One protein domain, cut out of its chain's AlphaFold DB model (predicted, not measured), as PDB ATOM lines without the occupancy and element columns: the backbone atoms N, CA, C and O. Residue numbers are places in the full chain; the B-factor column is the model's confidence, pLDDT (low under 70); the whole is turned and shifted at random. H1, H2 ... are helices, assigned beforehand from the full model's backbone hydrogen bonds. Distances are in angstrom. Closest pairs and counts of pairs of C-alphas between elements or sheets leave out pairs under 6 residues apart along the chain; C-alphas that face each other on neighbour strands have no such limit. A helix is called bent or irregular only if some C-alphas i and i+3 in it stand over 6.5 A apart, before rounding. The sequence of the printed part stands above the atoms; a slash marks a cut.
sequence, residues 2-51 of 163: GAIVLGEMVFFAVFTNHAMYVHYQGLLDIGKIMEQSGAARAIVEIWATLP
ATOM      1  N   GLY A   2       0.607   0.034  53.713       89.12
ATOM      2  CA  GLY A   2      -0.189   1.055  52.998       89.12
ATOM      3  C   GLY A   2      -0.536   0.757  51.527       89.12
ATOM      4  O   GLY A   2      -1.680   0.943  51.133       89.12
ATOM      5  N   ALA A   3       0.404   0.237  50.730       90.56
ATOM      6  CA  ALA A   3       0.158  -0.033  49.306       90.56
ATOM      7  C   ALA A   3      -0.917  -1.110  49.051       90.56
ATOM      8  O   ALA A   3      -1.715  -0.969  48.130       90.56
ATOM      9  N   ILE A   4      -0.962  -2.158  49.884       92.31
ATOM     10  CA  ILE A   4      -1.945  -3.248  49.758       92.31
ATOM     11  C   ILE A   4      -3.352  -2.709  50.038       92.31
ATOM     12  O   ILE A   4      -4.256  -2.899  49.232       92.31
ATOM     13  N   VAL A   5      -3.502  -1.957  51.132       95.19
ATOM     14  CA  VAL A   5      -4.787  -1.368  51.538       95.19
ATOM     15  C   VAL A   5      -5.328  -0.425  50.465       95.19
ATOM     16  O   VAL A   5      -6.506  -0.488  50.126       95.19
ATOM     17  N   LEU A   6      -4.473   0.424  49.886       94.81
ATOM     18  CA  LEU A   6      -4.880   1.320  48.801       94.81
ATOM     19  C   LEU A   6      -5.340   0.547  47.558       94.81
ATOM     20  O   LEU A   6      -6.336   0.923  46.944       94.81
ATOM     21  N   GLY A   7      -4.653  -0.545  47.212       93.62
ATOM     22  CA  GLY A   7      -5.059  -1.418  46.110       93.62
ATOM     23  C   GLY A   7      -6.445  -2.032  46.324       93.62
ATOM     24  O   GLY A   7      -7.293  -1.965  45.435       93.62
ATOM     25  N   GLU A   8      -6.709  -2.566  47.519       93.31
ATOM     26  CA  GLU A   8      -8.013  -3.138  47.880       93.31
ATOM     27  C   GLU A   8      -9.126  -2.085  47.890       93.31
ATOM     28  O   GLU A   8     -10.218  -2.329  47.375       93.31
ATOM     29  N   MET A   9      -8.846  -0.887  48.411       95.12
ATOM     30  CA  MET A   9      -9.798   0.226  48.406       95.12
ATOM     31  C   MET A   9     -10.207   0.616  46.988       95.12
ATOM     32  O   MET A   9     -11.397   0.768  46.721       95.12
ATOM     33  N   VAL A  10      -9.247   0.743  46.067       95.88
ATOM     34  CA  VAL A  10      -9.534   1.055  44.659       95.88
ATOM     35  C   VAL A  10     -10.347  -0.065  44.012       95.88
ATOM     36  O   VAL A  10     -11.319   0.217  43.313       95.88
ATOM     37  N   PHE A  11     -10.001  -1.328  44.277       92.38
ATOM     38  CA  PHE A  11     -10.744  -2.475  43.758       92.38
ATOM     39  C   PHE A  11     -12.220  -2.436  44.184       92.38
ATOM     40  O   PHE A  11     -13.108  -2.464  43.328       92.38
ATOM     41  N   PHE A  12     -12.498  -2.311  45.485       93.06
ATOM     42  CA  PHE A  12     -13.874  -2.229  45.978       93.06
ATOM     43  C   PHE A  12     -14.584  -0.971  45.476       93.06
ATOM     44  O   PHE A  12     -15.721  -1.058  45.022       93.06
ATOM     45  N   ALA A  13     -13.914   0.182  45.474       95.81
ATOM     46  CA  ALA A  13     -14.504   1.424  44.989       95.81
ATOM     47  C   ALA A  13     -14.972   1.317  43.531       95.81
ATOM     48  O   ALA A  13     -16.041   1.819  43.204       95.81
ATOM     49  N   VAL A  14     -14.222   0.641  42.656       94.00
ATOM     50  CA  VAL A  14     -14.596   0.492  41.242       94.00
ATOM     51  C   VAL A  14     -15.664  -0.588  41.055       94.00
ATOM     52  O   VAL A  14     -16.742  -0.311  40.524       94.00
ATOM     53  N   PHE A  15     -15.397  -1.822  41.489       91.94
ATOM     54  CA  PHE A  15     -16.265  -2.960  41.169       91.94
ATOM     55  C   PHE A  15     -17.565  -2.965  41.972       91.94
ATOM     56  O   PHE A  15     -18.620  -3.280  41.418       91.94
ATOM     57  N   THR A  16     -17.527  -2.584  43.250       93.62
ATOM     58  CA  THR A  16     -18.743  -2.496  44.068       93.62
ATOM     59  C   THR A  16     -19.619  -1.335  43.613       93.62
ATOM     60  O   THR A  16     -20.831  -1.511  43.512       93.62
ATOM     61  N   ASN A  17     -19.039  -0.179  43.263       94.31
ATOM     62  CA  ASN A  17     -19.821   0.938  42.728       94.31
ATOM     63  C   ASN A  17     -20.483   0.583  41.388       94.31
ATOM     64  O   ASN A  17     -21.650   0.906  41.189       94.31
ATOM     65  N   HIS A  18     -19.790  -0.140  40.499       93.38
ATOM     66  CA  HIS A  18     -20.390  -0.635  39.251       93.38
ATOM     67  C   HIS A  18     -21.544  -1.610  39.509       93.38
ATOM     68  O   HIS A  18     -22.624  -1.449  38.947       93.38
ATOM     69  N   ALA A  19     -21.356  -2.585  40.403       93.06
ATOM     70  CA  ALA A  19     -22.421  -3.511  40.789       93.06
ATOM     71  C   ALA A  19     -23.655  -2.776  41.349       93.06
ATOM     72  O   ALA A  19     -24.787  -3.083  40.970       93.06
ATOM     73  N   MET A  20     -23.438  -1.765  42.198       93.12
ATOM     74  CA  MET A  20     -24.505  -0.918  42.740       93.12
ATOM     75  C   MET A  20     -25.192  -0.080  41.661       93.12
ATOM     76  O   MET A  20     -26.415   0.039  41.675       93.12
ATOM     77  N   TYR A  21     -24.437   0.465  40.707       94.12
ATOM     78  CA  TYR A  21     -24.987   1.205  39.574       94.12
ATOM     79  C   TYR A  21     -25.919   0.325  38.733       94.12
ATOM     80  O   TYR A  21     -27.054   0.711  38.464       94.12
ATOM     81  N   VAL A  22     -25.480  -0.886  38.377       94.44
ATOM     82  CA  VAL A  22     -26.282  -1.857  37.613       94.44
ATOM     83  C   VAL A  22     -27.570  -2.230  38.351       94.44
ATOM     84  O   VAL A  22     -28.629  -2.321  37.730       94.44
ATOM     85  N   HIS A  23     -27.491  -2.406  39.673       92.06
ATOM     86  CA  HIS A  23     -28.654  -2.686  40.508       92.06
ATOM     87  C   HIS A  23     -29.637  -1.507  40.554       92.06
ATOM     88  O   HIS A  23     -30.831  -1.689  40.330       92.06
ATOM     89  N   TYR A  24     -29.139  -0.291  40.804       93.88
ATOM     90  CA  TYR A  24     -29.964   0.910  40.961       93.88
ATOM     91  C   TYR A  24     -30.652   1.337  39.660       93.88
ATOM     92  O   TYR A  24     -31.792   1.787  39.681       93.88
ATOM     93  N   GLN A  25     -29.983   1.158  38.517       93.81
ATOM     94  CA  GLN A  25     -30.554   1.438  37.195       93.81
ATOM     95  C   GLN A  25     -31.574   0.379  36.735       93.81
ATOM     96  O   GLN A  25     -32.126   0.500  35.645       93.81
ATOM     97  N   GLY A  26     -31.811  -0.677  37.522       90.50
ATOM     98  CA  GLY A  26     -32.728  -1.760  37.158       90.50
ATOM     99  C   GLY A  26     -32.260  -2.593  35.960       90.50
ATOM    100  O   GLY A  26     -33.073  -3.269  35.336       90.50
ATOM    101  N   LEU A  27     -30.964  -2.546  35.625       89.25
ATOM    102  CA  LEU A  27     -30.394  -3.263  34.479       89.25
ATOM    103  C   LEU A  27     -30.308  -4.774  34.731       89.25
ATOM    104  O   LEU A  27     -30.436  -5.559  33.795       89.25
ATOM    105  N   LEU A  28     -30.100  -5.180  35.988       91.50
ATOM    106  CA  LEU A  28     -30.127  -6.577  36.418       91.50
ATOM    107  C   LEU A  28     -30.847  -6.723  37.760       91.50
ATOM    108  O   LEU A  28     -30.539  -6.030  38.732       91.50
ATOM    109  N   ASP A  29     -31.734  -7.713  37.839       92.31
ATOM    110  CA  ASP A  29     -32.285  -8.190  39.107       92.31
ATOM    111  C   ASP A  29     -31.303  -9.176  39.755       92.31
ATOM    112  O   ASP A  29     -31.390 -10.399  39.610       92.31
ATOM    113  N   ILE A  30     -30.311  -8.611  40.442       91.19
ATOM    114  CA  ILE A  30     -29.249  -9.371  41.110       91.19
ATOM    115  C   ILE A  30     -29.842 -10.328  42.155       91.19
ATOM    116  O   ILE A  30     -29.361 -11.454  42.279       91.19
ATOM    117  N   GLY A  31     -30.901  -9.921  42.865       89.94
ATOM    118  CA  GLY A  31     -31.550 -10.745  43.889       89.94
ATOM    119  C   GLY A  31     -32.116 -12.033  43.299       89.94
ATOM    120  O   GLY A  31     -31.800 -13.127  43.773       89.94
ATOM    121  N   LYS A  32     -32.855 -11.915  42.194       93.12
ATOM    122  CA  LYS A  32     -33.405 -13.068  41.477       93.12
ATOM    123  C   LYS A  32     -32.319 -13.968  40.886       93.12
ATOM    124  O   LYS A  32     -32.416 -15.190  40.984       93.12
ATOM    125  N   ILE A  33     -31.263 -13.394  40.306       93.31
ATOM    126  CA  ILE A  33     -30.139 -14.177  39.762       93.31
ATOM    127  C   ILE A  33     -29.429 -14.952  40.877       93.31
ATOM    128  O   ILE A  33     -29.083 -16.119  40.691       93.31
ATOM    129  N   MET A  34     -29.231 -14.335  42.043       90.56
ATOM    130  CA  MET A  34     -28.616 -14.995  43.194       90.56
ATOM    131  C   MET A  34     -29.461 -16.159  43.712       90.56
ATOM    132  O   MET A  34     -28.895 -17.202  44.035       90.56
ATOM    133  N   GLU A  35     -30.785 -16.007  43.765       90.12
ATOM    134  CA  GLU A  35     -31.698 -17.074  44.186       90.12
ATOM    135  C   GLU A  35     -31.701 -18.248  43.196       90.12
ATOM    136  O   GLU A  35     -31.653 -19.406  43.603       90.12
ATOM    137  N   GLN A  36     -31.706 -17.958  41.893       91.44
ATOM    138  CA  GLN A  36     -31.838 -18.980  40.852       91.44
ATOM    139  C   GLN A  36     -30.516 -19.658  40.478       91.44
ATOM    140  O   GLN A  36     -30.495 -20.844  40.170       91.44
ATOM    141  N   SER A  37     -29.421 -18.896  40.436       89.19
ATOM    142  CA  SER A  37     -28.141 -19.322  39.847       89.19
ATOM    143  C   SER A  37     -26.931 -19.116  40.766       89.19
ATOM    144  O   SER A  37     -25.807 -19.466  40.400       89.19
ATOM    145  N   GLY A  38     -27.135 -18.562  41.963       88.81
ATOM    146  CA  GLY A  38     -26.089 -18.363  42.960       88.81
ATOM    147  C   GLY A  38     -25.207 -17.129  42.738       88.81
ATOM    148  O   GLY A  38     -25.210 -16.472  41.695       88.81
ATOM    149  N   ALA A  39     -24.400 -16.820  43.759       88.50
ATOM    150  CA  ALA A  39     -23.571 -15.613  43.805       88.50
ATOM    151  C   ALA A  39     -22.502 -15.555  42.698       88.50
ATOM    152  O   ALA A  39     -22.245 -14.489  42.144       88.50
ATOM    153  N   ALA A  40     -21.906 -16.696  42.336       88.75
ATOM    154  CA  ALA A  40     -20.894 -16.748  41.282       88.75
ATOM    155  C   ALA A  40     -21.467 -16.321  39.921       88.75
ATOM    156  O   ALA A  40     -20.824 -15.566  39.192       88.75
ATOM    157  N   ARG A  41     -22.699 -16.750  39.597       90.75
ATOM    158  CA  ARG A  41     -23.360 -16.335  38.356       90.75
ATOM    159  C   ARG A  41     -23.702 -14.851  38.381       90.75
ATOM    160  O   ARG A  41     -23.455 -14.177  37.389       90.75
ATOM    161  N   ALA A  42     -24.190 -14.338  39.509       93.44
ATOM    162  CA  ALA A  42     -24.493 -12.917  39.659       93.44
ATOM    163  C   ALA A  42     -23.274 -12.021  39.366       93.44
ATOM    164  O   ALA A  42     -23.408 -11.037  38.646       93.44
ATOM    165  N   ILE A  43     -22.076 -12.388  39.839       91.75
ATOM    166  CA  ILE A  43     -20.835 -11.641  39.554       91.75
ATOM    167  C   ILE A  43     -20.523 -11.622  38.052       91.75
ATOM    168  O   ILE A  43     -20.203 -10.568  37.502       91.75
ATOM    169  N   VAL A  44     -20.646 -12.769  37.377       92.44
ATOM    170  CA  VAL A  44     -20.402 -12.874  35.929       92.44
ATOM    171  C   VAL A  44     -21.395 -12.027  35.135       92.44
ATOM    172  O   VAL A  44     -20.978 -11.325  34.218       92.44
ATOM    173  N   GLU A  45     -22.679 -12.042  35.499       93.12
ATOM    174  CA  GLU A  45     -23.709 -11.211  34.854       93.12
ATOM    175  C   GLU A  45     -23.443  -9.715  35.073       93.12
ATOM    176  O   GLU A  45     -23.519  -8.932  34.129       93.12
ATOM    177  N   ILE A  46     -23.031  -9.309  36.280       93.81
ATOM    178  CA  ILE A  46     -22.627  -7.920  36.555       93.81
ATOM    179  C   ILE A  46     -21.459  -7.516  35.650       93.81
ATOM    180  O   ILE A  46     -21.499  -6.450  35.040       93.81
ATOM    181  N   TRP A  47     -20.429  -8.349  35.513       91.56
ATOM    182  CA  TRP A  47     -19.304  -8.052  34.620       91.56
ATOM    183  C   TRP A  47     -19.682  -8.095  33.138       91.56
ATOM    184  O   TRP A  47     -19.098  -7.360  32.345       91.56
ATOM    185  N   ALA A  48     -20.687  -8.884  32.754       92.44
ATOM    186  CA  ALA A  48     -21.197  -8.919  31.386       92.44
ATOM    187  C   ALA A  48     -21.847  -7.589  30.955       92.44
ATOM    188  O   ALA A  48     -21.885  -7.300  29.758       92.44
ATOM    189  N   THR A  49     -22.285  -6.756  31.910       93.19
ATOM    190  CA  THR A  49     -22.810  -5.402  31.643       93.19
ATOM    191  C   THR A  49     -21.733  -4.358  31.333       93.19
ATOM    192  O   THR A  49     -22.065  -3.242  30.931       93.19
ATOM    193  N   LEU A  50     -20.448  -4.678  31.523       91.69
ATOM    194  CA  LEU A  50     -19.364  -3.751  31.208       91.69
ATOM    195  C   LEU A  50     -19.266  -3.514  29.691       91.69
ATOM    196  O   LEU A  50     -19.476  -4.442  28.902       91.69
ATOM    197  N   PRO A  51     -18.881  -2.300  29.254       87.94
ATOM    198  CA  PRO A  51     -18.536  -2.083  27.856       87.94
ATOM    199  C   PRO A  51     -17.368  -3.005  27.475       87.94
ATOM    200  O   PRO A  51     -16.433  -3.182  28.253       87.94
TER     201      PRO A  51
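AT A GLANCE: This is residues 2 to 51 of the 163 residues of the protein "L-carnitine/gamma-butyrobetaine antiporter" of bioreactor metagenome (UniProt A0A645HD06). A long helix, H1, makes the length and ends in a small head; its residues 2 to 14 stick out free. In the head H2 folds back on itself at a kink of 139 degrees near residue 37 and returns towards H1. The printed part has 50 residues with two named helices, H1 then H2, and no named strand; it is all helix. It is loose, with a radius of gyration of the C-alphas of 12.5 A, and spans 39 by 21 by 17 A.

HOW THE PARTS SIT: Look along H1, residues 2 to 24, to its residues 19 to 23, which alone touch H2, residues 30 to 48. They only just touch, with 3 pairs of C-alphas within 8 A; the closest C-alphas, of Ala 19 and Ile 46, are 6.1 A apart. H2 is irregular, with C-alphas 36 and 39 9.4 A apart, and its line is rough; it stands to H1 at a steep tilt of 63 degrees, opposite ways. O i to N i+4 pairs are within hydrogen-bond range in 18 of 19 cases in H1 and 12 of 15 in H2.

IN THESE COORDINATES: Find C-alpha 2 at (-0.189, 1.055, 52.998); from there H1 runs 32.1 A to C-alpha 24. H2 ends at C-alpha 48, (-21.197, -8.919, 31.386), 12.6 A from C-alpha 30.

THE WHOLE: The C-alphas of Gly 2 and Gln 36, the two farthest apart, are 39.4 A apart. The link from H1 to H2 is tight, the printed part has no cut, and no printed residue is under 70 in pLDDT.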